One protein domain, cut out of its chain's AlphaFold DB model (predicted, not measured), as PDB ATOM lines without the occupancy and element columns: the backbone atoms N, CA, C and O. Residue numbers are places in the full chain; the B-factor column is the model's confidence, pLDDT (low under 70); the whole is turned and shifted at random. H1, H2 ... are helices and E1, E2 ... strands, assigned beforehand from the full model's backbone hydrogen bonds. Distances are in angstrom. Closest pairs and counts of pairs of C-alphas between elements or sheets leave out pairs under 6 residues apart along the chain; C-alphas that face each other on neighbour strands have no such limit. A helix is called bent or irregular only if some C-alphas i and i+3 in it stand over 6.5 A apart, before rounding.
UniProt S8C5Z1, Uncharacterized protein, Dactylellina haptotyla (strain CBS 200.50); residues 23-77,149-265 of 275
ATOM      1  N   ILE A  23     -15.809  21.659  -7.576       69.25
ATOM      2  CA  ILE A  23     -16.155  20.638  -6.591       69.25
ATOM      3  C   ILE A  23     -17.657  20.370  -6.656       69.25
ATOM      4  O   ILE A  23     -18.447  21.307  -6.549       69.25
ATOM      5  N   PRO A  24     -18.099  19.110  -6.792       66.38
ATOM      6  CA  PRO A  24     -19.517  18.795  -6.721       66.38
ATOM      7  C   PRO A  24     -20.054  19.041  -5.303       66.38
ATOM      8  O   PRO A  24     -19.423  18.657  -4.319       66.38
ATOM      9  N   VAL A  25     -21.256  19.614  -5.187       65.12
ATOM     10  CA  VAL A  25     -21.990  19.805  -3.924       65.12
ATOM     11  C   VAL A  25     -22.477  18.444  -3.410       65.12
ATOM     12  O   VAL A  25     -23.639  18.068  -3.547       65.12
ATOM     13  N   LYS A  26     -21.543  17.658  -2.872       65.19
ATOM     14  CA  LYS A  26     -21.751  16.326  -2.288       65.19
ATOM     15  C   LYS A  26     -22.016  16.421  -0.774       65.19
ATOM     16  O   LYS A  26     -21.752  17.465  -0.171       65.19
ATOM     17  N   PRO A  27     -22.517  15.343  -0.131       59.75
ATOM     18  CA  PRO A  27     -22.723  15.285   1.320       59.75
ATOM     19  C   PRO A  27     -21.508  15.734   2.145       59.75
ATOM     20  O   PRO A  27     -21.686  16.401   3.157       59.75
ATOM     21  N   ASP A  28     -20.292  15.479   1.658       66.75
ATOM     22  CA  ASP A  28     -19.034  15.814   2.336       66.75
ATOM     23  C   ASP A  28     -18.851  17.326   2.565       66.75
ATOM     24  O   ASP A  28     -18.278  17.747   3.570       66.75
ATOM     25  N   LEU A  29     -19.388  18.168   1.675       72.56
ATOM     26  CA  LEU A  29     -19.406  19.620   1.869       72.56
ATOM     27  C   LEU A  29     -20.426  20.016   2.946       72.56
ATOM     28  O   LEU A  29     -20.143  20.846   3.810       72.56
ATOM     29  N   LEU A  30     -21.599  19.383   2.969       78.00
ATOM     30  CA  LEU A  30     -22.558  19.598   4.054       78.00
ATOM     31  C   LEU A  30     -22.007  19.119   5.403       78.00
ATOM     32  O   LEU A  30     -22.291  19.742   6.425       78.00
ATOM     33  N   ASP A  31     -21.203  18.061   5.415       83.31
ATOM     34  CA  ASP A  31     -20.536  17.575   6.619       83.31
ATOM     35  C   ASP A  31     -19.399  18.505   7.049       83.31
ATOM     36  O   ASP A  31     -19.318  18.835   8.231       83.31
ATOM     37  N   TYR A  32     -18.609  19.048   6.117       84.88
ATOM     38  CA  TYR A  32     -17.675  20.139   6.413       84.88
ATOM     39  C   TYR A  32     -18.392  21.345   7.038       84.88
ATOM     40  O   TYR A  32     -17.943  21.862   8.065       84.88
ATOM     41  N   PHE A  33     -19.528  21.764   6.471       86.81
ATOM     42  CA  PHE A  33     -20.338  22.841   7.035       86.81
ATOM     43  C   PHE A  33     -20.803  22.508   8.457       86.81
ATOM     44  O   PHE A  33     -20.620  23.319   9.360       86.81
ATOM     45  N   ARG A  34     -21.350  21.306   8.686       88.06
ATOM     46  CA  ARG A  34     -21.812  20.857  10.013       88.06
ATOM     47  C   ARG A  34     -20.684  20.815  11.039       88.06
ATOM     48  O   ARG A  34     -20.865  21.281  12.159       88.06
ATOM     49  N   LEU A  35     -19.515  20.298  10.660       90.62
ATOM     50  CA  LEU A  35     -18.335  20.242  11.528       90.62
ATOM     51  C   LEU A  35     -17.865  21.640  11.950       90.62
ATOM     52  O   LEU A  35     -17.358  21.812  13.056       90.62
ATOM     53  N   ASN A  36     -18.066  22.640  11.091       93.75
ATOM     54  CA  ASN A  36     -17.625  24.016  11.299       93.75
ATOM     55  C   ASN A  36     -18.767  24.986  11.636       93.75
ATOM     56  O   ASN A  36     -18.540  26.194  11.712       93.75
ATOM     57  N   GLU A  37     -19.985  24.496  11.880       93.31
ATOM     58  CA  GLU A  37     -21.191  25.330  12.001       93.31
ATOM     59  C   GLU A  37     -21.053  26.387  13.106       93.31
ATOM     60  O   GLU A  37     -21.436  27.543  12.921       93.31
ATOM     61  N   LEU A  38     -20.436  26.029  14.235       95.06
ATOM     62  CA  LEU A  38     -20.162  26.966  15.329       95.06
ATOM     63  C   LEU A  38     -19.168  28.064  14.927       95.06
ATOM     64  O   LEU A  38     -19.359  29.228  15.283       95.06
ATOM     65  N   ALA A  39     -18.122  27.711  14.176       96.06
ATOM     66  CA  ALA A  39     -17.140  28.672  13.684       96.06
ATOM     67  C   ALA A  39     -17.778  29.621  12.660       96.06
ATOM     68  O   ALA A  39     -17.634  30.836  12.791       96.06
ATOM     69  N   PHE A  40     -18.567  29.095  11.718       96.06
ATOM     70  CA  PHE A  40     -19.310  29.912  10.758       96.06
ATOM     71  C   PHE A  40     -20.352  30.800  11.428       96.06
ATOM     72  O   PHE A  40     -20.456  31.969  11.077       96.06
ATOM     73  N   THR A  41     -21.063  30.304  12.440       96.81
ATOM     74  CA  THR A  41     -22.009  31.115  13.220       96.81
ATOM     75  C   THR A  41     -21.305  32.292  13.891       96.81
ATOM     76  O   THR A  41     -21.804  33.420  13.852       96.81
ATOM     77  N   ASN A  42     -20.129  32.056  14.487       96.94
ATOM     78  CA  ASN A  42     -19.341  33.127  15.087       96.94
ATOM     79  C   ASN A  42     -18.864  34.127  14.024       96.94
ATOM     80  O   ASN A  42     -19.056  35.325  14.205       96.94
ATOM     81  N   LEU A  43     -18.312  33.652  12.901       97.56
ATOM     82  CA  LEU A  43     -17.889  34.505  11.783       97.56
ATOM     83  C   LEU A  43     -19.040  35.365  11.261       97.56
ATOM     84  O   LEU A  43     -18.906  36.586  11.201       97.56
ATOM     85  N   GLY A  44     -20.185  34.751  10.961       97.50
ATOM     86  CA  GLY A  44     -21.363  35.442  10.449       97.50
ATOM     87  C   GLY A  44     -21.865  36.523  11.404       97.50
ATOM     88  O   GLY A  44     -22.185  37.630  10.975       97.50
ATOM     89  N   TYR A  45     -21.839  36.256  12.712       98.06
ATOM     90  CA  TYR A  45     -22.203  37.243  13.726       98.06
ATOM     91  C   TYR A  45     -21.213  38.414  13.803       98.06
ATOM     92  O   TYR A  45     -21.631  39.560  13.978       98.06
ATOM     93  N   GLN A  46     -19.906  38.169  13.669       98.06
ATOM     94  CA  GLN A  46     -18.924  39.258  13.648       98.06
ATOM     95  C   GLN A  46     -18.980  40.069  12.347       98.06
ATOM     96  O   GLN A  46     -18.773  41.279  12.383       98.06
ATOM     97  N   ILE A  47     -19.303  39.438  11.215       97.50
ATOM     98  CA  ILE A  47     -19.559  40.136   9.949       97.50
ATOM     99  C   ILE A  47     -20.779  41.052  10.088       97.50
ATOM    100  O   ILE A  47     -20.700  42.227   9.734       97.50
ATOM    101  N   ASP A  48     -21.874  40.568  10.681       96.62
ATOM    102  CA  ASP A  48     -23.030  41.416  10.997       96.62
ATOM    103  C   ASP A  48     -22.643  42.580  11.917       96.62
ATOM    104  O   ASP A  48     -23.064  43.712  11.693       96.62
ATOM    105  N   LYS A  49     -21.798  42.331  12.924       96.44
ATOM    106  CA  LYS A  49     -21.279  43.390  13.796       96.44
ATOM    107  C   LYS A  49     -20.455  44.425  13.049       96.44
ATOM    108  O   LYS A  49     -20.596  45.596  13.365       96.44
ATOM    109  N   LEU A  50     -19.611  44.039  12.092       95.94
ATOM    110  CA  LEU A  50     -18.866  45.006  11.278       95.94
ATOM    111  C   LEU A  50     -19.812  45.912  10.484       95.94
ATOM    112  O   LEU A  50     -19.595  47.120  10.415       95.94
ATOM    113  N   ARG A  51     -20.905  45.350   9.956       92.38
ATOM    114  CA  ARG A  51     -21.962  46.131   9.298       92.38
ATOM    115  C   ARG A  51     -22.633  47.090  10.284       92.38
ATOM    116  O   ARG A  51     -22.776  48.270   9.985       92.38
ATOM    117  N   GLU A  52     -23.007  46.610  11.472       91.00
ATOM    118  CA  GLU A  52     -23.591  47.443  12.536       91.00
ATOM    119  C   GLU A  52     -22.617  48.540  13.013       91.00
ATOM    120  O   GLU A  52     -23.045  49.660  13.295       91.00
ATOM    121  N   VAL A  53     -21.312  48.248  13.085       91.56
ATOM    122  CA  VAL A  53     -20.265  49.221  13.428       91.56
ATOM    123  C   VAL A  53     -20.251  50.350  12.407       91.56
ATOM    124  O   VAL A  53     -20.372  51.502  12.822       91.56
ATOM    125  N   ARG A  54     -20.195  50.031  11.109       89.00
ATOM    126  CA  ARG A  54     -20.254  51.039  10.043       89.00
ATOM    127  C   ARG A  54     -21.538  51.866  10.122       89.00
ATOM    128  O   ARG A  54     -21.476  53.084  10.148       89.00
ATOM    129  N   MET A  55     -22.698  51.213  10.190       84.62
ATOM    130  CA  MET A  55     -23.989  51.897  10.043       84.62
ATOM    131  C   MET A  55     -24.426  52.697  11.275       84.62
ATOM    132  O   MET A  55     -25.269  53.576  11.143       84.62
ATOM    133  N   HIS A  56     -23.955  52.370  12.483       83.50
ATOM    134  CA  HIS A  56     -24.578  52.910  13.703       83.50
ATOM    135  C   HIS A  56     -23.617  53.348  14.799       83.50
ATOM    136  O   HIS A  56     -24.060  53.941  15.780       83.50
ATOM    137  N   ARG A  57     -22.330  53.002  14.719       86.44
ATOM    138  CA  ARG A  57     -21.405  53.267  15.831       86.44
ATOM    139  C   ARG A  57     -20.235  54.122  15.397       86.44
ATOM    140  O   ARG A  57     -20.015  55.184  15.965       86.44
ATOM    141  N   CYS A  58     -19.477  53.620  14.432       92.31
ATOM    142  CA  CYS A  58     -18.173  54.145  14.050       92.31
ATOM    143  C   CYS A  58     -18.106  54.182  12.507       92.31
ATOM    144  O   CYS A  58     -17.340  53.421  11.909       92.31
ATOM    145  N   PRO A  59     -18.951  55.021  11.861       92.25
ATOM    146  CA  PRO A  59     -18.979  55.188  10.405       92.25
ATOM    147  C   PRO A  59     -17.660  55.751   9.875       92.25
ATOM    148  O   PRO A  59     -16.948  56.462  10.587       92.25
ATOM    149  N   THR A  60     -17.316  55.466   8.625       92.00
ATOM    150  CA  THR A  60     -16.105  56.021   7.997       92.00
ATOM    151  C   THR A  60     -16.317  57.491   7.653       92.00
ATOM    152  O   THR A  60     -15.420  58.303   7.871       92.00
ATOM    153  N   GLY A  61     -17.537  57.856   7.250       85.88
ATOM    154  CA  GLY A  61     -17.898  59.184   6.762       85.88
ATOM    155  C   GLY A  61     -17.643  59.344   5.265       85.88
ATOM    156  O   GLY A  61     -17.315  60.445   4.826       85.88
ATOM    157  N   ASP A  62     -17.729  58.250   4.504       80.19
ATOM    158  CA  ASP A  62     -17.691  58.265   3.039       80.19
ATOM    159  C   ASP A  62     -19.055  58.663   2.426       80.19
ATOM    160  O   ASP A  62     -20.055  58.840   3.125       80.19
ATOM    161  N   GLU A  63     -19.118  58.826   1.099       68.75
ATOM    162  CA  GLU A  63     -20.358  59.211   0.400       68.75
ATOM    163  C   GLU A  63     -21.513  58.213   0.612       68.75
ATOM    164  O   GLU A  63     -22.684  58.599   0.564       68.75
ATOM    165  N   HIS A  64     -21.212  56.935   0.879       66.12
ATOM    166  CA  HIS A  64     -22.244  55.927   1.132       66.12
ATOM    167  C   HIS A  64     -22.874  56.132   2.511       66.12
ATOM    168  O   HIS A  64     -24.100  56.031   2.639       66.12
ATOM    169  N   ASP A  65     -22.076  56.495   3.514       64.62
ATOM    170  CA  ASP A  65     -22.560  56.826   4.854       64.62
ATOM    171  C   ASP A  65     -23.491  58.056   4.822       64.62
ATOM    172  O   ASP A  65     -24.546  58.052   5.455       64.62
ATOM    173  N   VAL A  66     -23.190  59.072   4.001       62.78
ATOM    174  CA  VAL A  66     -24.054  60.264   3.829       62.78
ATOM    175  C   VAL A  66     -25.439  59.905   3.274       62.78
ATOM    176  O   VAL A  66     -26.431  60.547   3.610       62.78
ATOM    177  N   SER A  67     -25.526  58.864   2.441       60.12
ATOM    178  CA  SER A  67     -26.789  58.415   1.839       60.12
ATOM    179  C   SER A  67     -27.620  57.475   2.723       60.12
ATOM    180  O   SER A  67     -28.811  57.292   2.467       60.12
ATOM    181  N   THR A  68     -27.013  56.866   3.749       58.84
ATOM    182  CA  THR A  68     -27.637  55.808   4.568       58.84
ATOM    183  C   THR A  68     -27.851  56.190   6.033       58.84
ATOM    184  O   THR A  68     -28.736  55.624   6.678       58.84
ATOM    185  N   LEU A  69     -27.106  57.162   6.562       61.34
ATOM    186  CA  LEU A  69     -27.271  57.668   7.922       61.34
ATOM    187  C   LEU A  69     -28.370  58.741   7.962       61.34
ATOM    188  O   LEU A  69     -28.336  59.725   7.230       61.34
ATOM    189  N   VAL A  70     -29.371  58.551   8.827       49.88
ATOM    190  CA  VAL A  70     -30.633  59.322   8.816       49.88
ATOM    191  C   VAL A  70     -30.531  60.647   9.605       49.88
ATOM    192  O   VAL A  70     -31.506  61.390   9.699       49.88
ATOM    193  N   GLY A  71     -29.359  61.017  10.142       54.72
ATOM    194  CA  GLY A  71     -29.194  62.296  10.842       54.72
ATOM    195  C   GLY A  71     -27.752  62.756  11.084       54.72
ATOM    196  O   GLY A  71     -26.822  61.958  11.151       54.72
ATOM    197  N   GLU A  72     -27.585  64.070  11.290       53.94
ATOM    198  CA  GLU A  72     -26.300  64.738  11.591       53.94
ATOM    199  C   GLU A  72     -25.571  64.151  12.817       53.94
ATOM    200  O   GLU A  72     -24.343  64.205  12.903       53.94
ATOM    201  N   ALA A  73     -26.316  63.567  13.763       56.50
ATOM    202  CA  ALA A  73     -25.762  62.969  14.975       56.50
ATOM    203  C   ALA A  73     -24.876  61.746  14.677       56.50
ATOM    204  O   ALA A  73     -23.831  61.594  15.310       56.50
ATOM    205  N   ASP A  74     -25.227  60.927  13.684       64.38
ATOM    206  CA  ASP A  74     -24.477  59.707  13.362       64.38
ATOM    207  C   ASP A  74     -23.171  60.029  12.617       64.38
ATOM    208  O   ASP A  74     -22.131  59.419  12.870       64.38
ATOM    209  N   LEU A  75     -23.180  61.077  11.786       73.94
ATOM    210  CA  LEU A  75     -21.987  61.576  11.091       73.94
ATOM    211  C   LEU A  75     -20.973  62.229  12.038       73.94
ATOM    212  O   LEU A  75     -19.777  62.240  11.740       73.94
ATOM    213  N   SER A  76     -21.416  62.739  13.192       82.38
ATOM    214  CA  SER A  76     -20.533  63.381  14.178       82.38
ATOM    215  C   SER A  76     -19.522  62.421  14.824       82.38
ATOM    216  O   SER A  76     -18.492  62.868  15.334       82.38
ATOM    217  N   ASN A  77     -19.792  61.113  14.747       85.38
ATOM    218  CA  ASN A  77     -18.897  60.043  15.188       85.38
ATOM    219  C   ASN A  77     -18.101  59.416  14.032       85.38
ATOM    220  O   ASN A  77     -17.395  58.434  14.252       85.38
ATOM    221  N   GLU A 149     -13.489  51.392   1.621       93.25
ATOM    222  CA  GLU A 149     -13.371  50.294   0.656       93.25
ATOM    223  C   GLU A 149     -13.589  48.923   1.300       93.25
ATOM    224  O   GLU A 149     -14.355  48.091   0.794       93.25
ATOM    225  N   PHE A 150     -12.938  48.677   2.439       95.38
ATOM    226  CA  PHE A 150     -13.105  47.428   3.171       95.38
ATOM    227  C   PHE A 150     -14.555  47.226   3.614       95.38
ATOM    228  O   PHE A 150     -15.119  46.144   3.443       95.38
ATOM    229  N   SER A 151     -15.183  48.265   4.152       91.62
ATOM    230  CA  SER A 151     -16.551  48.180   4.642       91.62
ATOM    231  C   SER A 151     -17.550  47.940   3.507       91.62
ATOM    232  O   SER A 151     -18.478  47.153   3.684       91.62
ATOM    233  N   ASN A 152     -17.341  48.521   2.319       90.50
ATOM    234  CA  ASN A 152     -18.132  48.224   1.119       90.50
ATOM    235  C   ASN A 152     -18.041  46.744   0.736       90.50
ATOM    236  O   ASN A 152     -19.052  46.108   0.433       90.50
ATOM    237  N   TRP A 153     -16.844  46.166   0.825       91.50
ATOM    238  CA  TRP A 153     -16.652  44.735   0.618       91.50
ATOM    239  C   TRP A 153     -17.342  43.878   1.698       91.50
ATOM    240  O   TRP A 153     -17.989  42.882   1.372       91.50
ATOM    241  N   VAL A 154     -17.303  44.273   2.973       92.25
ATOM    242  CA  VAL A 154     -18.010  43.554   4.053       92.25
ATOM    243  C   VAL A 154     -19.536  43.588   3.868       92.25
ATOM    244  O   VAL A 154     -20.219  42.604   4.166       92.25
ATOM    245  N   MET A 155     -20.096  44.676   3.327       88.88
ATOM    246  CA  MET A 155     -21.546  44.816   3.105       88.88
ATOM    247  C   MET A 155     -22.122  43.784   2.124       88.88
ATOM    248  O   MET A 155     -23.310  43.453   2.206       88.88
ATOM    249  N   ILE A 156     -21.297  43.217   1.242       88.31
ATOM    250  CA  ILE A 156     -21.702  42.147   0.316       88.31
ATOM    251  C   ILE A 156     -21.370  40.736   0.828       88.31
ATOM    252  O   ILE A 156     -21.746  39.754   0.187       88.31
ATOM    253  N   PHE A 157     -20.682  40.617   1.968       90.50
ATOM    254  CA  PHE A 157     -20.239  39.343   2.540       90.50
ATOM    255  C   PHE A 157     -21.283  38.796   3.530       90.50
ATOM    256  O   PHE A 157     -21.571  39.486   4.505       90.50
ATOM    257  N   PRO A 158     -21.892  37.620   3.313       93.12
ATOM    258  CA  PRO A 158     -23.013  37.146   4.124       93.12
ATOM    259  C   PRO A 158     -22.620  36.992   5.598       93.12
ATOM    260  O   PRO A 158     -21.569  36.450   5.929       93.12
ATOM    261  N   GLY A 159     -23.477  37.494   6.480       95.62
ATOM    262  CA  GLY A 159     -23.411  37.297   7.922       95.62
ATOM    263  C   GLY A 159     -24.486  36.323   8.399       95.62
ATOM    264  O   GLY A 159     -25.029  35.539   7.628       95.62
ATOM    265  N   THR A 160     -24.837  36.361   9.679       96.19
ATOM    266  CA  THR A 160     -25.912  35.512  10.218       96.19
ATOM    267  C   THR A 160     -27.289  36.101   9.901       96.19
ATOM    268  O   THR A 160     -28.212  35.375   9.534       96.19
ATOM    269  N   LYS A 161     -27.439  37.422  10.028       94.88
ATOM    270  CA  LYS A 161     -28.686  38.168   9.808       94.88
ATOM    271  C   LYS A 161     -28.814  38.689   8.382       94.88
ATOM    272  O   LYS A 161     -29.935  38.809   7.892       94.88
ATOM    273  N   TYR A 162     -27.692  39.033   7.746       91.50
ATOM    274  CA  TYR A 162     -27.683  39.641   6.418       91.50
ATOM    275  C   TYR A 162     -27.064  38.720   5.353       91.50
ATOM    276  O   TYR A 162     -26.043  38.098   5.629       91.50
ATOM    277  N   PRO A 163     -27.608  38.669   4.124       90.69
ATOM    278  CA  PRO A 163     -28.843  39.327   3.685       90.69
ATOM    279  C   PRO A 163     -30.085  38.804   4.438       90.69
ATOM    280  O   PRO A 163     -30.032  37.707   4.998       90.69
ATOM    281  N   PRO A 164     -31.195  39.570   4.494       89.19
ATOM    282  CA  PRO A 164     -32.409  39.120   5.171       89.19
ATOM    283  C   PRO A 164     -32.883  37.782   4.600       89.19
ATOM    284  O   PRO A 164     -33.055  37.640   3.389       89.19
ATOM    285  N   GLY A 165     -33.089  36.793   5.464       88.00
ATOM    286  CA  GLY A 165     -33.436  35.450   5.023       88.00
ATOM    287  C   GLY A 165     -33.190  34.396   6.090       88.00
ATOM    288  O   GLY A 165     -33.256  34.668   7.287       88.00
ATOM    289  N   SER A 166     -32.930  33.167   5.643       93.44
ATOM    290  CA  SER A 166     -32.608  32.055   6.537       93.44
ATOM    291  C   SER A 166     -31.164  32.180   7.037       93.44
ATOM    292  O   SER A 166     -30.254  32.108   6.208       93.44
ATOM    293  N   PRO A 167     -30.921  32.255   8.362       93.00
ATOM    294  CA  PRO A 167     -29.564  32.275   8.903       93.00
ATOM    295  C   PRO A 167     -28.733  31.087   8.423       93.00
ATOM    296  O   PRO A 167     -27.587  31.242   8.031       93.00
ATOM    297  N   LYS A 168     -29.341  29.897   8.350       89.88
ATOM    298  CA  LYS A 168     -28.667  28.693   7.859       89.88
ATOM    299  C   LYS A 168     -28.215  28.827   6.402       89.88
ATOM    300  O   LYS A 168     -27.124  28.380   6.071       89.88
ATOM    301  N   LYS A 169     -29.034  29.446   5.540       89.50
ATOM    302  CA  LYS A 169     -28.658  29.711   4.144       89.50
ATOM    303  C   LYS A 169     -27.485  30.687   4.079       89.50
ATOM    304  O   LYS A 169     -26.535  30.424   3.353       89.50
ATOM    305  N   ASN A 170     -27.525  31.760   4.866       93.06
ATOM    306  CA  ASN A 170     -26.451  32.749   4.877       93.06
ATOM    307  C   ASN A 170     -25.134  32.157   5.394       93.06
ATOM    308  O   ASN A 170     -24.087  32.417   4.818       93.06
ATOM    309  N   LEU A 171     -25.184  31.323   6.437       93.06
ATOM    310  CA  LEU A 171     -23.998  30.648   6.968       93.06
ATOM    311  C   LEU A 171     -23.403  29.653   5.966       93.06
ATOM    312  O   LEU A 171     -22.183  29.540   5.882       93.06
ATOM    313  N   LEU A 172     -24.244  28.960   5.196       89.00
ATOM    314  CA  LEU A 172     -23.785  28.093   4.112       89.00
ATOM    315  C   LEU A 172     -23.162  28.907   2.963       89.00
ATOM    316  O   LEU A 172     -22.143  28.522   2.401       89.00
ATOM    317  N   GLU A 173     -23.736  30.066   2.627       89.50
ATOM    318  CA  GLU A 173     -23.138  30.978   1.643       89.50
ATOM    319  C   GLU A 173     -21.792  31.530   2.129       89.50
ATOM    320  O   GLU A 173     -20.819  31.576   1.376       89.50
ATOM    321  N   LEU A 174     -21.719  31.894   3.410       92.50
ATOM    322  CA  LEU A 174     -20.501  32.341   4.069       92.50
ATOM    323  C   LEU A 174     -19.410  31.276   4.007       92.50
ATOM    324  O   LEU A 174     -18.283  31.604   3.637       92.50
ATOM    325  N   SER A 175     -19.731  30.016   4.322       90.75
ATOM    326  CA  SER A 175     -18.740  28.942   4.272       90.75
ATOM    327  C   SER A 175     -18.133  28.798   2.885       90.75
ATOM    328  O   SER A 175     -16.928  28.649   2.775       90.75
ATOM    329  N   TRP A 176     -18.931  28.917   1.823       87.38
ATOM    330  CA  TRP A 176     -18.427  28.773   0.456       87.38
ATOM    331  C   TRP A 176     -17.671  30.000  -0.038       87.38
ATOM    332  O   TRP A 176     -16.636  29.852  -0.682       87.38
ATOM    333  N   ARG A 177     -18.101  31.209   0.330       89.44
ATOM    334  CA  ARG A 177     -17.356  32.430  -0.006       89.44
ATOM    335  C   ARG A 177     -15.988  32.500   0.660       89.44
ATOM    336  O   ARG A 177     -15.069  33.044   0.059       89.44
ATOM    337  N   ILE A 178     -15.839  31.956   1.870       91.50
ATOM    338  CA  ILE A 178     -14.529  31.843   2.535       91.50
ATOM    339  C   ILE A 178     -13.566  30.975   1.713       91.50
ATOM    340  O   ILE A 178     -12.373  31.255   1.678       91.50
ATOM    341  N   GLU A 179     -14.086  29.980   1.001       88.56
ATOM    342  CA  GLU A 179     -13.309  29.092   0.126       88.56
ATOM    343  C   GLU A 179     -13.246  29.600  -1.328       88.56
ATOM    344  O   GLU A 179     -12.809  28.890  -2.227       88.56
ATOM    345  N   GLY A 180     -13.677  30.838  -1.585       85.12
ATOM    346  CA  GLY A 180     -13.548  31.481  -2.896       85.12
ATOM    347  C   GLY A 180     -14.711  31.260  -3.860       85.12
ATOM    348  O   GLY A 180     -14.627  31.734  -4.990       85.12
ATOM    349  N   ALA A 181     -15.801  30.615  -3.431       84.06
ATOM    350  CA  ALA A 181     -16.991  30.481  -4.269       84.06
ATOM    351  C   ALA A 181     -17.600  31.851  -4.601       84.06
ATOM    352  O   ALA A 181     -17.777  32.719  -3.734       84.06
ATOM    353  N   GLY A 182     -17.942  32.044  -5.872       78.50
ATOM    354  CA  GLY A 182     -18.569  33.248  -6.388       78.50
ATOM    355  C   GLY A 182     -20.093  33.183  -6.319       78.50
ATOM    356  O   GLY A 182     -20.698  32.132  -6.163       78.50
ATOM    357  N   LYS A 183     -20.756  34.334  -6.497       70.25
ATOM    358  CA  LYS A 183     -22.230  34.415  -6.466       70.25
ATOM    359  C   LYS A 183     -22.907  33.481  -7.492       70.25
ATOM    360  O   LYS A 183     -23.948  32.903  -7.207       70.25
ATOM    361  N   HIS A 184     -22.292  33.320  -8.661       69.81
ATOM    362  CA  HIS A 184     -22.799  32.481  -9.747       69.81
ATOM    363  C   HIS A 184     -22.860  30.989  -9.383       69.81
ATOM    364  O   HIS A 184     -23.725  30.283  -9.896       69.81
ATOM    365  N   ASP A 185     -22.014  30.523  -8.457       69.00
ATOM    366  CA  ASP A 185     -22.029  29.138  -7.982       69.00
ATOM    367  C   ASP A 185     -23.283  28.825  -7.140       69.00
ATOM    368  O   ASP A 185     -23.718  27.681  -7.066       69.00
ATOM    369  N   PHE A 186     -23.915  29.843  -6.543       65.56
ATOM    370  CA  PHE A 186     -25.139  29.692  -5.741       65.56
ATOM    371  C   PHE A 186     -26.427  29.820  -6.557       65.56
ATOM    372  O   PHE A 186     -27.477  29.350  -6.121       65.56
ATOM    373  N   ASP A 187     -26.344  30.486  -7.707       65.44
ATOM    374  CA  ASP A 187     -27.485  30.767  -8.581       65.44
ATOM    375  C   ASP A 187     -27.600  29.737  -9.725       65.44
ATOM    376  O   ASP A 187     -28.604  29.717 -10.439       65.44
ATOM    377  N   SER A 188     -26.589  28.880  -9.915       60.59
ATOM    378  CA  SER A 188     -26.574  27.856 -10.962       60.59
ATOM    379  C   SER A 188     -27.004  26.481 -10.429       60.59
ATOM    380  O   SER A 188     -26.448  25.973  -9.459       60.59
ATOM    381  N   ASP A 189     -27.944  25.819 -11.112       58.84
ATOM    382  CA  ASP A 189     -28.377  24.436 -10.819       58.84
ATOM    383  C   ASP A 189     -27.322  23.376 -11.217       58.84
ATOM    384  O   ASP A 189     -27.628  22.202 -11.423       58.84
ATOM    385  N   THR A 190     -26.054  23.768 -11.356       61.28
ATOM    386  CA  THR A 190     -24.978  22.884 -11.834       61.28
ATOM    387  C   THR A 190     -24.578  21.829 -10.804       61.28
ATOM    388  O   THR A 190     -23.925  20.848 -11.155       61.28
ATOM    389  N   GLY A 191     -24.956  22.020  -9.533       67.31
ATOM    390  CA  GLY A 191     -24.554  21.143  -8.435       67.31
ATOM    391  C   GLY A 191     -23.042  21.140  -8.197       67.31
ATOM    392  O   GLY A 191     -22.534  20.196  -7.593       67.31
ATOM    393  N   LYS A 192     -22.322  22.162  -8.676       71.56
ATOM    394  CA  LYS A 192     -20.873  22.333  -8.540       71.56
ATOM    395  C   LYS A 192     -20.549  23.720  -7.982       71.56
ATOM    396  O   LYS A 192     -21.262  24.676  -8.262       71.56
ATOM    397  N   LEU A 193     -19.475  23.811  -7.203       73.50
ATOM    398  CA  LEU A 193     -18.892  25.052  -6.701       73.50
ATOM    399  C   LEU A 193     -17.492  25.216  -7.277       73.50
ATOM    400  O   LEU A 193     -16.665  24.310  -7.167       73.50
ATOM    401  N   THR A 194     -17.214  26.384  -7.828       77.81
ATOM    402  CA  THR A 194     -15.869  26.784  -8.223       77.81
ATOM    403  C   THR A 194     -15.169  27.399  -7.015       77.81
ATOM    404  O   THR A 194     -15.531  28.489  -6.583       77.81
ATOM    405  N   VAL A 195     -14.185  26.709  -6.437       78.56
ATOM    406  CA  VAL A 195     -13.433  27.206  -5.272       78.56
ATOM    407  C   VAL A 195     -12.005  27.576  -5.647       78.56
ATOM    408  O   VAL A 195     -11.412  26.985  -6.552       78.56
ATOM    409  N   ASP A 196     -11.442  28.540  -4.925       80.75
ATOM    410  CA  ASP A 196     -10.031  28.905  -5.014       80.75
ATOM    411  C   ASP A 196      -9.332  28.453  -3.732       80.75
ATOM    412  O   ASP A 196      -9.617  28.933  -2.634       80.75
ATOM    413  N   THR A 197      -8.388  27.525  -3.877       71.12
ATOM    414  CA  THR A 197      -7.658  26.926  -2.753       71.12
ATOM    415  C   THR A 197      -6.829  27.930  -1.944       71.12
ATOM    416  O   THR A 197      -6.467  27.632  -0.805       71.12
ATOM    417  N   ALA A 198      -6.552  29.123  -2.482       84.19
ATOM    418  CA  ALA A 198      -5.887  30.211  -1.768       84.19
ATOM    419  C   ALA A 198      -6.864  31.217  -1.127       84.19
ATOM    420  O   ALA A 198      -6.448  32.008  -0.273       84.19
ATOM    421  N   ALA A 199      -8.157  31.183  -1.469       87.94
ATOM    422  CA  ALA A 199      -9.113  32.224  -1.087       87.94
ATOM    423  C   ALA A 199      -9.245  32.405   0.426       87.94
ATOM    424  O   ALA A 199      -9.276  33.542   0.902       87.94
ATOM    425  N   ARG A 200      -9.250  31.312   1.203       90.56
ATOM    426  CA  ARG A 200      -9.311  31.394   2.670       90.56
ATOM    427  C   ARG A 200      -8.129  32.184   3.229       90.56
ATOM    428  O   ARG A 200      -8.321  33.028   4.105       90.56
ATOM    429  N   ALA A 201      -6.921  31.933   2.724       90.62
ATOM    430  CA  ALA A 201      -5.725  32.649   3.150       90.62
ATOM    431  C   ALA A 201      -5.814  34.134   2.771       90.62
ATOM    432  O   ALA A 201      -5.613  34.987   3.631       90.62
ATOM    433  N   THR A 202      -6.230  34.449   1.541       92.31
ATOM    434  CA  THR A 202      -6.420  35.834   1.077       92.31
ATOM    435  C   THR A 202      -7.476  36.589   1.889       92.31
ATOM    436  O   THR A 202      -7.280  37.749   2.251       92.31
ATOM    437  N   ILE A 203      -8.598  35.948   2.222       93.69
ATOM    438  CA  ILE A 203      -9.645  36.543   3.065       93.69
ATOM    439  C   ILE A 203      -9.119  36.780   4.481       93.69
ATOM    440  O   ILE A 203      -9.353  37.848   5.052       93.69
ATOM    441  N   THR A 204      -8.382  35.815   5.030       95.56
ATOM    442  CA  THR A 204      -7.754  35.939   6.351       95.56
ATOM    443  C   THR A 204      -6.775  37.108   6.376       95.56
ATOM    444  O   THR A 204      -6.866  37.954   7.262       95.56
ATOM    445  N   GLU A 205      -5.910  37.218   5.366       96.06
ATOM    446  CA  GLU A 205      -4.955  38.316   5.210       96.06
ATOM    447  C   GLU A 205      -5.659  39.669   5.092       96.06
ATOM    448  O   GLU A 205      -5.249  40.635   5.731       96.06
ATOM    449  N   ARG A 206      -6.774  39.748   4.354       95.94
ATOM    450  CA  ARG A 206      -7.554  40.987   4.246       95.94
ATOM    451  C   ARG A 206      -8.114  41.434   5.597       95.94
ATOM    452  O   ARG A 206      -7.990  42.607   5.946       95.94
ATOM    453  N   PHE A 207      -8.700  40.522   6.374       97.81
ATOM    454  CA  PHE A 207      -9.177  40.838   7.726       97.81
ATOM    455  C   PHE A 207      -8.025  41.171   8.686       97.81
ATOM    456  O   PHE A 207      -8.155  42.096   9.488       97.81
ATOM    457  N   ALA A 208      -6.902  40.455   8.598       98.00
ATOM    458  CA  ALA A 208      -5.720  40.689   9.423       98.00
ATOM    459  C   ALA A 208      -5.060  42.039   9.114       98.00
ATOM    460  O   ALA A 208      -4.683  42.761  10.032       98.00
ATOM    461  N   SER A 209      -4.997  42.427   7.839       97.88
ATOM    462  CA  SER A 209      -4.530  43.745   7.408       97.88
ATOM    463  C   SER A 209      -5.365  44.853   8.050       97.88
ATOM    464  O   SER A 209      -4.818  45.727   8.716       97.88
ATOM    465  N   MET A 210      -6.698  44.759   7.983       98.12
ATOM    466  CA  MET A 210      -7.576  45.743   8.629       98.12
ATOM    467  C   MET A 210      -7.470  45.743  10.154       98.12
ATOM    468  O   MET A 210      -7.577  46.797  10.779       98.12
ATOM    469  N   LEU A 211      -7.257  44.578  10.772       98.50
ATOM    470  CA  LEU A 211      -6.997  44.495  12.208       98.50
ATOM    471  C   LEU A 211      -5.716  45.253  12.573       98.50
ATOM    472  O   LEU A 211      -5.718  46.003  13.546       98.50
ATOM    473  N   ASN A 212      -4.653  45.085  11.788       98.00
ATOM    474  CA  ASN A 212      -3.390  45.789  11.989       98.00
ATOM    475  C   ASN A 212      -3.550  47.300  11.792       98.00
ATOM    476  O   ASN A 212      -3.033  48.056  12.611       98.00
ATOM    477  N   GLN A 213      -4.318  47.738  10.787       97.56
ATOM    478  CA  GLN A 213      -4.643  49.159  10.610       97.56
ATOM    479  C   GLN A 213      -5.406  49.717  11.815       97.56
ATOM    480  O   GLN A 213      -5.041  50.756  12.354       97.56
ATOM    481  N   ALA A 214      -6.407  48.988  12.326       97.94
ATOM    482  CA  ALA A 214      -7.134  49.407  13.522       97.94
ATOM    483  C   ALA A 214      -6.217  49.512  14.754       97.94
ATOM    484  O   ALA A 214      -6.317  50.471  15.512       97.94
ATOM    485  N   VAL A 215      -5.309  48.550  14.954       98.12
ATOM    486  CA  VAL A 215      -4.322  48.589  16.049       98.12
ATOM    487  C   VAL A 215      -3.374  49.779  15.894       98.12
ATOM    488  O   VAL A 215      -3.188  50.523  16.853       98.12
ATOM    489  N   SER A 216      -2.841  50.008  14.693       97.12
ATOM    490  CA  SER A 216      -1.950  51.140  14.423       97.12
ATOM    491  C   SER A 216      -2.654  52.487  14.628       97.12
ATOM    492  O   SER A 216      -2.090  53.391  15.243       97.12
ATOM    493  N   GLY A 217      -3.917  52.603  14.207       97.06
ATOM    494  CA  GLY A 217      -4.749  53.779  14.450       97.06
ATOM    495  C   GLY A 217      -4.983  54.055  15.939       97.06
ATOM    496  O   GLY A 217      -4.914  55.210  16.366       97.06
ATOM    497  N   ILE A 218      -5.191  53.015  16.759       98.00
ATOM    498  CA  ILE A 218      -5.291  53.144  18.226       98.00
ATOM    499  C   ILE A 218      -3.988  53.686  18.804       98.00
ATOM    500  O   ILE A 218      -4.014  54.668  19.539       98.00
ATOM    501  N   GLU A 219      -2.851  53.091  18.446       96.88
ATOM    502  CA  GLU A 219      -1.540  53.525  18.938       96.88
ATOM    503  C   GLU A 219      -1.258  54.985  18.557       96.88
ATOM    504  O   GLU A 219      -0.895  55.792  19.413       96.88
ATOM    505  N   ALA A 220      -1.506  55.356  17.296       95.25
ATOM    506  CA  ALA A 220      -1.294  56.715  16.808       95.25
ATOM    507  C   ALA A 220      -2.201  57.741  17.506       95.25
ATOM    508  O   ALA A 220      -1.746  58.827  17.869       95.25
ATOM    509  N   THR A 221      -3.481  57.416  17.705       95.88
ATOM    510  CA  THR A 221      -4.443  58.321  18.356       95.88
ATOM    511  C   THR A 221      -4.230  58.415  19.862       95.88
ATOM    512  O   THR A 221      -4.387  59.502  20.421       95.88
ATOM    513  N   GLN A 222      -3.810  57.329  20.514       96.25
ATOM    514  CA  GLN A 222      -3.432  57.332  21.923       96.25
ATOM    515  C   GLN A 222      -2.181  58.189  22.155       96.25
ATOM    516  O   GLN A 222      -2.204  59.063  23.021       96.25
ATOM    517  N   GLU A 223      -1.128  58.003  21.352       94.69
ATOM    518  CA  GLU A 223       0.091  58.820  21.417       94.69
ATOM    519  C   GLU A 223      -0.244  60.311  21.239       94.69
ATOM    520  O   GLU A 223       0.145  61.158  22.047       94.69
ATOM    521  N   ALA A 224      -1.047  60.628  20.218       93.81
ATOM    522  CA  ALA A 224      -1.484  61.990  19.934       93.81
ATOM    523  C   ALA A 224      -2.285  62.600  21.089       93.81
ATOM    524  O   ALA A 224      -2.121  63.776  21.416       93.81
ATOM    525  N   LYS A 225      -3.177  61.814  21.697       94.94
ATOM    526  CA  LYS A 225      -4.024  62.229  22.816       94.94
ATOM    527  C   LYS A 225      -3.197  62.517  24.062       94.94
ATOM    528  O   LYS A 225      -3.376  63.579  24.648       94.94
ATOM    529  N   GLU A 226      -2.287  61.621  24.438       94.00
ATOM    530  CA  GLU A 226      -1.388  61.812  25.584       94.00
ATOM    531  C   GLU A 226      -0.524  63.064  25.397       94.00
ATOM    532  O   GLU A 226      -0.391  63.888  26.308       94.00
ATOM    533  N   TRP A 227       0.002  63.259  24.185       93.69
ATOM    534  CA  TRP A 227       0.713  64.481  23.839       93.69
ATOM    535  C   TRP A 227      -0.195  65.719  23.938       93.69
ATOM    536  O   TRP A 227       0.207  66.726  24.526       93.69
ATOM    537  N   ALA A 228      -1.419  65.661  23.407       90.88
ATOM    538  CA  ALA A 228      -2.357  66.778  23.437       90.88
ATOM    539  C   ALA A 228      -2.773  67.143  24.872       90.88
ATOM    540  O   ALA A 228      -2.794  68.327  25.193       90.88
ATOM    541  N   ASP A 229      -3.027  66.166  25.744       90.19
ATOM    542  CA  ASP A 229      -3.347  66.390  27.162       90.19
ATOM    543  C   ASP A 229      -2.197  67.086  27.910       90.19
ATOM    544  O   ASP A 229      -2.424  67.944  28.765       90.19
ATOM    545  N   ALA A 230      -0.950  66.748  27.574       87.69
ATOM    546  CA  ALA A 230       0.225  67.343  28.202       87.69
ATOM    547  C   ALA A 230       0.551  68.753  27.676       87.69
ATOM    548  O   ALA A 230       1.098  69.576  28.416       87.69
ATOM    549  N   ASN A 231       0.249  69.038  26.404       84.94
ATOM    550  CA  ASN A 231       0.766  70.222  25.708       84.94
ATOM    551  C   ASN A 231      -0.304  71.247  25.319       84.94
ATOM    552  O   ASN A 231       0.024  72.417  25.108       84.94
ATOM    553  N   LEU A 232      -1.573  70.850  25.233       82.44
ATOM    554  CA  LEU A 232      -2.666  71.693  24.760       82.44
ATOM    555  C   LEU A 232      -3.713  71.883  25.855       82.44
ATOM    556  O   LEU A 232      -4.144  70.952  26.519       82.44
ATOM    557  N   LYS A 233      -4.193  73.120  26.007       71.06
ATOM    558  CA  LYS A 233      -5.283  73.446  26.945       71.06
ATOM    559  C   LYS A 233      -6.685  73.238  26.353       71.06
ATOM    560  O   LYS A 233      -7.673  73.587  26.995       71.06
ATOM    561  N   TYR A 234      -6.781  72.735  25.123       64.62
ATOM    562  CA  TYR A 234      -8.018  72.667  24.339       64.62
ATOM    563  C   TYR A 234      -8.565  71.245  24.215       64.62
ATOM    564  O   TYR A 234      -7.841  70.269  24.378       64.62
ATOM    565  N   SER A 235      -9.841  71.128  23.831       75.44
ATOM    566  CA  SER A 235     -10.600  69.870  23.726       75.44
ATOM    567  C   SER A 235     -10.126  68.886  22.640       75.44
ATOM    568  O   SER A 235     -10.862  67.961  22.307       75.44
ATOM    569  N   ILE A 236      -8.937  69.069  22.061       87.94
ATOM    570  CA  ILE A 236      -8.414  68.228  20.972       87.94
ATOM    571  C   ILE A 236      -8.116  66.815  21.476       87.94
ATOM    572  O   ILE A 236      -8.447  65.851  20.794       87.94
ATOM    573  N   ALA A 237      -7.599  66.674  22.700       90.75
ATOM    574  CA  ALA A 237      -7.387  65.364  23.314       90.75
ATOM    575  C   ALA A 237      -8.689  64.549  23.420       90.75
ATOM    576  O   ALA A 237      -8.689  63.336  23.211       90.75
ATOM    577  N   LYS A 238      -9.831  65.216  23.645       92.31
ATOM    578  CA  LYS A 238     -11.146  64.561  23.613       92.31
ATOM    579  C   LYS A 238     -11.457  64.012  22.220       92.31
ATOM    580  O   LYS A 238     -11.860  62.860  22.119       92.31
ATOM    581  N   THR A 239     -11.254  64.803  21.166       93.44
ATOM    582  CA  THR A 239     -11.451  64.357  19.776       93.44
ATOM    583  C   THR A 239     -10.525  63.195  19.423       93.44
ATOM    584  O   THR A 239     -10.983  62.216  18.849       93.44
ATOM    585  N   LEU A 240      -9.256  63.241  19.830       95.00
ATOM    586  CA  LEU A 240      -8.316  62.135  19.620       95.00
ATOM    587  C   LEU A 240      -8.739  60.870  20.386       95.00
ATOM    588  O   LEU A 240      -8.665  59.776  19.842       95.00
ATOM    589  N   GLY A 241      -9.288  61.010  21.596       95.00
ATOM    590  CA  GLY A 241      -9.896  59.894  22.326       95.00
ATOM    591  C   GLY A 241     -11.192  59.361  21.698       95.00
ATOM    592  O   GLY A 241     -11.508  58.182  21.841       95.00
ATOM    593  N   GLU A 242     -11.956  60.197  20.993       95.25
ATOM    594  CA  GLU A 242     -13.090  59.752  20.170       95.25
ATOM    595  C   GLU A 242     -12.594  58.949  18.951       95.25
ATOM    596  O   GLU A 242     -13.187  57.919  18.634       95.25
ATOM    597  N   MET A 243     -11.470  59.338  18.335       96.25
ATOM    598  CA  MET A 243     -10.833  58.584  17.240       96.25
ATOM    599  C   MET A 243     -10.247  57.247  17.711       96.25
ATOM    600  O   MET A 243     -10.447  56.228  17.062       96.25
ATOM    601  N   GLU A 244      -9.588  57.221  18.869       96.62
ATOM    602  CA  GLU A 244      -9.105  55.988  19.510       96.62
ATOM    603  C   GLU A 244     -10.252  54.979  19.679       96.62
ATOM    604  O   GLU A 244     -10.169  53.822  19.259       96.62
ATOM    605  N   ARG A 245     -11.385  55.445  20.223       96.31
ATOM    606  CA  ARG A 245     -12.593  54.625  20.372       96.31
ATOM    607  C   ARG A 245     -13.140  54.155  19.035       96.31
ATOM    608  O   ARG A 245     -13.603  53.020  18.966       96.31
ATOM    609  N   TRP A 246     -13.089  55.000  18.006       96.75
ATOM    610  CA  TRP A 246     -13.521  54.643  16.661       96.75
ATOM    611  C   TRP A 246     -12.778  53.400  16.157       96.75
ATOM    612  O   TRP A 246     -13.419  52.424  15.766       96.75
ATOM    613  N   PHE A 247     -11.445  53.373  16.258       98.00
ATOM    614  CA  PHE A 247     -10.648  52.214  15.843       98.00
ATOM    615  C   PHE A 247     -10.918  50.971  16.708       98.00
ATOM    616  O   PHE A 247     -11.007  49.856  16.185       98.00
ATOM    617  N   GLU A 248     -11.135  51.139  18.018       96.75
ATOM    618  CA  GLU A 248     -11.528  50.030  18.901       96.75
ATOM    619  C   GLU A 248     -12.856  49.375  18.477       96.75
ATOM    620  O   GLU A 248     -12.992  48.149  18.567       96.75
ATOM    621  N   CYS A 249     -13.821  50.143  17.948       95.50
ATOM    622  CA  CYS A 249     -15.083  49.587  17.444       95.50
ATOM    623  C   CYS A 249     -14.861  48.531  16.359       95.50
ATOM    624  O   CYS A 249     -15.556  47.513  16.331       95.50
ATOM    625  N   TRP A 250     -13.908  48.793  15.464       97.12
ATOM    626  CA  TRP A 250     -13.573  47.929  14.339       97.12
ATOM    627  C   TRP A 250     -12.692  46.756  14.767       97.12
ATOM    628  O   TRP A 250     -12.945  45.613  14.384       97.12
ATOM    629  N   LYS A 251     -11.694  47.011  15.619       98.12
ATOM    630  CA  LYS A 251     -10.737  46.005  16.099       98.12
ATOM    631  C   LYS A 251     -11.409  44.787  16.728       98.12
ATOM    632  O   LYS A 251     -10.989  43.659  16.470       98.12
ATOM    633  N   VAL A 252     -12.430  44.986  17.566       96.00
ATOM    634  CA  VAL A 252     -13.062  43.892  18.325       96.00
ATOM    635  C   VAL A 252     -13.617  42.783  17.414       96.00
ATOM    636  O   VAL A 252     -13.182  41.638  17.568       96.00
ATOM    637  N   PRO A 253     -14.540  43.056  16.470       97.56
ATOM    638  CA  PRO A 253     -15.031  42.025  15.558       97.56
ATOM    639  C   PRO A 253     -13.943  41.497  14.610       97.56
ATOM    640  O   PRO A 253     -13.891  40.285  14.394       97.56
ATOM    641  N   LEU A 254     -13.033  42.349  14.115       98.31
ATOM    642  CA  LEU A 254     -11.917  41.927  13.252       98.31
ATOM    643  C   LEU A 254     -11.039  40.869  13.930       98.31
ATOM    644  O   LEU A 254     -10.778  39.813  13.357       98.31
ATOM    645  N   LYS A 255     -10.652  41.103  15.190       98.12
ATOM    646  CA  LYS A 255      -9.836  40.173  15.980       98.12
ATOM    647  C   LYS A 255     -10.486  38.798  16.099       98.12
ATOM    648  O   LYS A 255      -9.804  37.780  16.002       98.12
ATOM    649  N   VAL A 256     -11.798  38.756  16.326       97.62
ATOM    650  CA  VAL A 256     -12.530  37.490  16.457       97.62
ATOM    651  C   VAL A 256     -12.618  36.767  15.114       97.62
ATOM    652  O   VAL A 256     -12.483  35.542  15.089       97.62
ATOM    653  N   ILE A 257     -12.812  37.498  14.013       98.00
ATOM    654  CA  ILE A 257     -12.838  36.924  12.661       98.00
ATOM    655  C   ILE A 257     -11.496  36.280  12.330       98.00
ATOM    656  O   ILE A 257     -11.468  35.083  12.053       98.00
ATOM    657  N   VAL A 258     -10.400  37.036  12.444       97.69
ATOM    658  CA  VAL A 258      -9.037  36.550  12.167       97.69
ATOM    659  C   VAL A 258      -8.736  35.305  12.996       97.69
ATOM    660  O   VAL A 258      -8.424  34.254  12.445       97.69
ATOM    661  N   TYR A 259      -8.968  35.369  14.312       97.31
ATOM    662  CA  TYR A 259      -8.749  34.222  15.190       97.31
ATOM    663  C   TYR A 259      -9.565  32.988  14.774       97.31
ATOM    664  O   TYR A 259      -9.059  31.868  14.831       97.31
ATOM    665  N   THR A 260     -10.823  33.172  14.364       96.88
ATOM    666  CA  THR A 260     -11.697  32.057  13.969       96.88
ATOM    667  C   THR A 260     -11.246  31.437  12.644       96.88
ATOM    668  O   THR A 260     -11.191  30.210  12.550       96.88
ATOM    669  N   LEU A 261     -10.873  32.261  11.659       94.88
ATOM    670  CA  LEU A 261     -10.356  31.801  10.367       94.88
ATOM    671  C   LEU A 261      -9.050  31.010  10.525       94.88
ATOM    672  O   LEU A 261      -8.909  29.944   9.931       94.88
ATOM    673  N   GLU A 262      -8.135  31.492  11.365       94.06
ATOM    674  CA  GLU A 262      -6.816  30.880  11.563       94.06
ATOM    675  C   GLU A 262      -6.841  29.634  12.460       94.06
ATOM    676  O   GLU A 262      -6.042  28.723  12.265       94.06
ATOM    677  N   ASN A 263      -7.724  29.591  13.467       93.38
ATOM    678  CA  ASN A 263      -7.585  28.634  14.576       93.38
ATOM    679  C   ASN A 263      -8.808  27.746  14.830       93.38
ATOM    680  O   ASN A 263      -8.741  26.866  15.692       93.38
ATOM    681  N   LYS A 264      -9.953  28.002  14.185       93.38
ATOM    682  CA  LYS A 264     -11.209  27.287  14.486       93.38
ATOM    683  C   LYS A 264     -11.818  26.572  13.297       93.38
ATOM    684  O   LYS A 264     -12.520  25.590  13.519       93.38
ATOM    685  N   LEU A 265     -11.567  27.039  12.078       89.06
ATOM    686  CA  LEU A 265     -12.006  26.322  10.890       89.06
ATOM    687  C   LEU A 265     -11.141  25.080  10.675       89.06
ATOM    688  O   LEU A 265      -9.917  25.154  10.587       89.06
TER     689      LEU A 265
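What this domain is: This is residues 23 to 77 and 149 to 265 of the 275 residues of an uncharacterized protein of Dactylellina haptotyla (strain CBS 200.50) (UniProt S8C5Z1). A long helical hairpin, H8 and H9, makes the longest axis, with H2 packed alongside part of H9 and the turn at residues 230 to 235 sticking out free. H5 and H6 cross H2; H1, H7 and strand E1 gather round H6 at the end away from that turn, while H3 and H4 lie beside the last residues of H2. The printed part has 172 residues, with nine named helices and one named strand in the order H1 to H7, E1, H8, H9, and is mostly helix. It is only just loose, close to compact, with a radius of gyration of the C-alphas of 19.0 A, and elongated, spanning 66 by 34 by 22 A.

How they stand to each other: H8, residues 199 to 231, and H9, residues 236 to 263, form a helical hairpin and touch at a shallow tilt of 24 degrees, opposite ways; their closest C-alphas, of Lys 225 and Ala 237, are 4.6 A apart. The hub is H2, residues 37 to 56. It touches residues 249 to 260 of H9 alone, at a shallow tilt of 20 degrees, opposite ways, closest at the C-alphas of Gln 46 and Pro 253, 5.1 A. H2 and H8 are apart. H5, residues 149 to 155, touches H2 at a steep tilt of 60 degrees, closest at the C-alphas of Arg 51 and Met 155, 6.3 A. H6, residues 167 to 178, touches H2 about perpendicular at 87 degrees, closest at the C-alphas of Phe 40 and Leu 171, 6.1 A. H6 and H8 only just touch, with 3 pairs of C-alphas within 8 A, the closest being Ile 178 and Arg 200 at 5.2 A. H1, residues 27 to 35, is close to H6 but not clearly touching, the closest C-alphas, of Phe 33 and Ser 175, being 6.9 A apart. H7, residues 183 to 187, comes within 5.3 A of E1, residues 192 to 196, at the C-alphas of Asp 185 and Leu 193. E1 pairs with no named strand, but residues 23 to 24 pair antiparallel with its residues 192 to 193. H3, residues 63 to 68, and H4, residues 72 to 75, are each close to H2 but not clearly touching, at 7.3 A between C-alphas 55 and 65 and 6.8 A between C-alphas 56 and 74. Every O i to N i+4 pair is within hydrogen-bond range in H1, H2, H3, H5, H6, H7 and H8, against 22 of 24 in H9; H4 is too short for such a pair.

Where its parts are: H8 runs 47.5 A from C-alpha 199 at (-9.113, 32.224, -1.087) to C-alpha 231 at (0.766, 70.222, 25.708). H9 is 40.1 A long, with a kink of 28 degrees near residue 252, and ends at C-alpha 263 at (-7.585, 28.634, 14.576). It is neither bent nor irregular, but only just: C-alphas 250 and 253 are 6.2 A apart. H2 measures 27.8 A and H6 16.3 A.

The domain as a whole: The two C-alphas farthest apart, of Thr 190 and Lys 233, are 66.7 A apart. Residues 78 to 148 are not printed, and C-alphas 77 and 149 are 18.4 A apart across the cut. The link from H5 to H6, 11 residues, is long. The mean pLDDT of the printed part is 86.8; residues 23 to 28, 63 to 74, 184 to 191 and 234 are under 70.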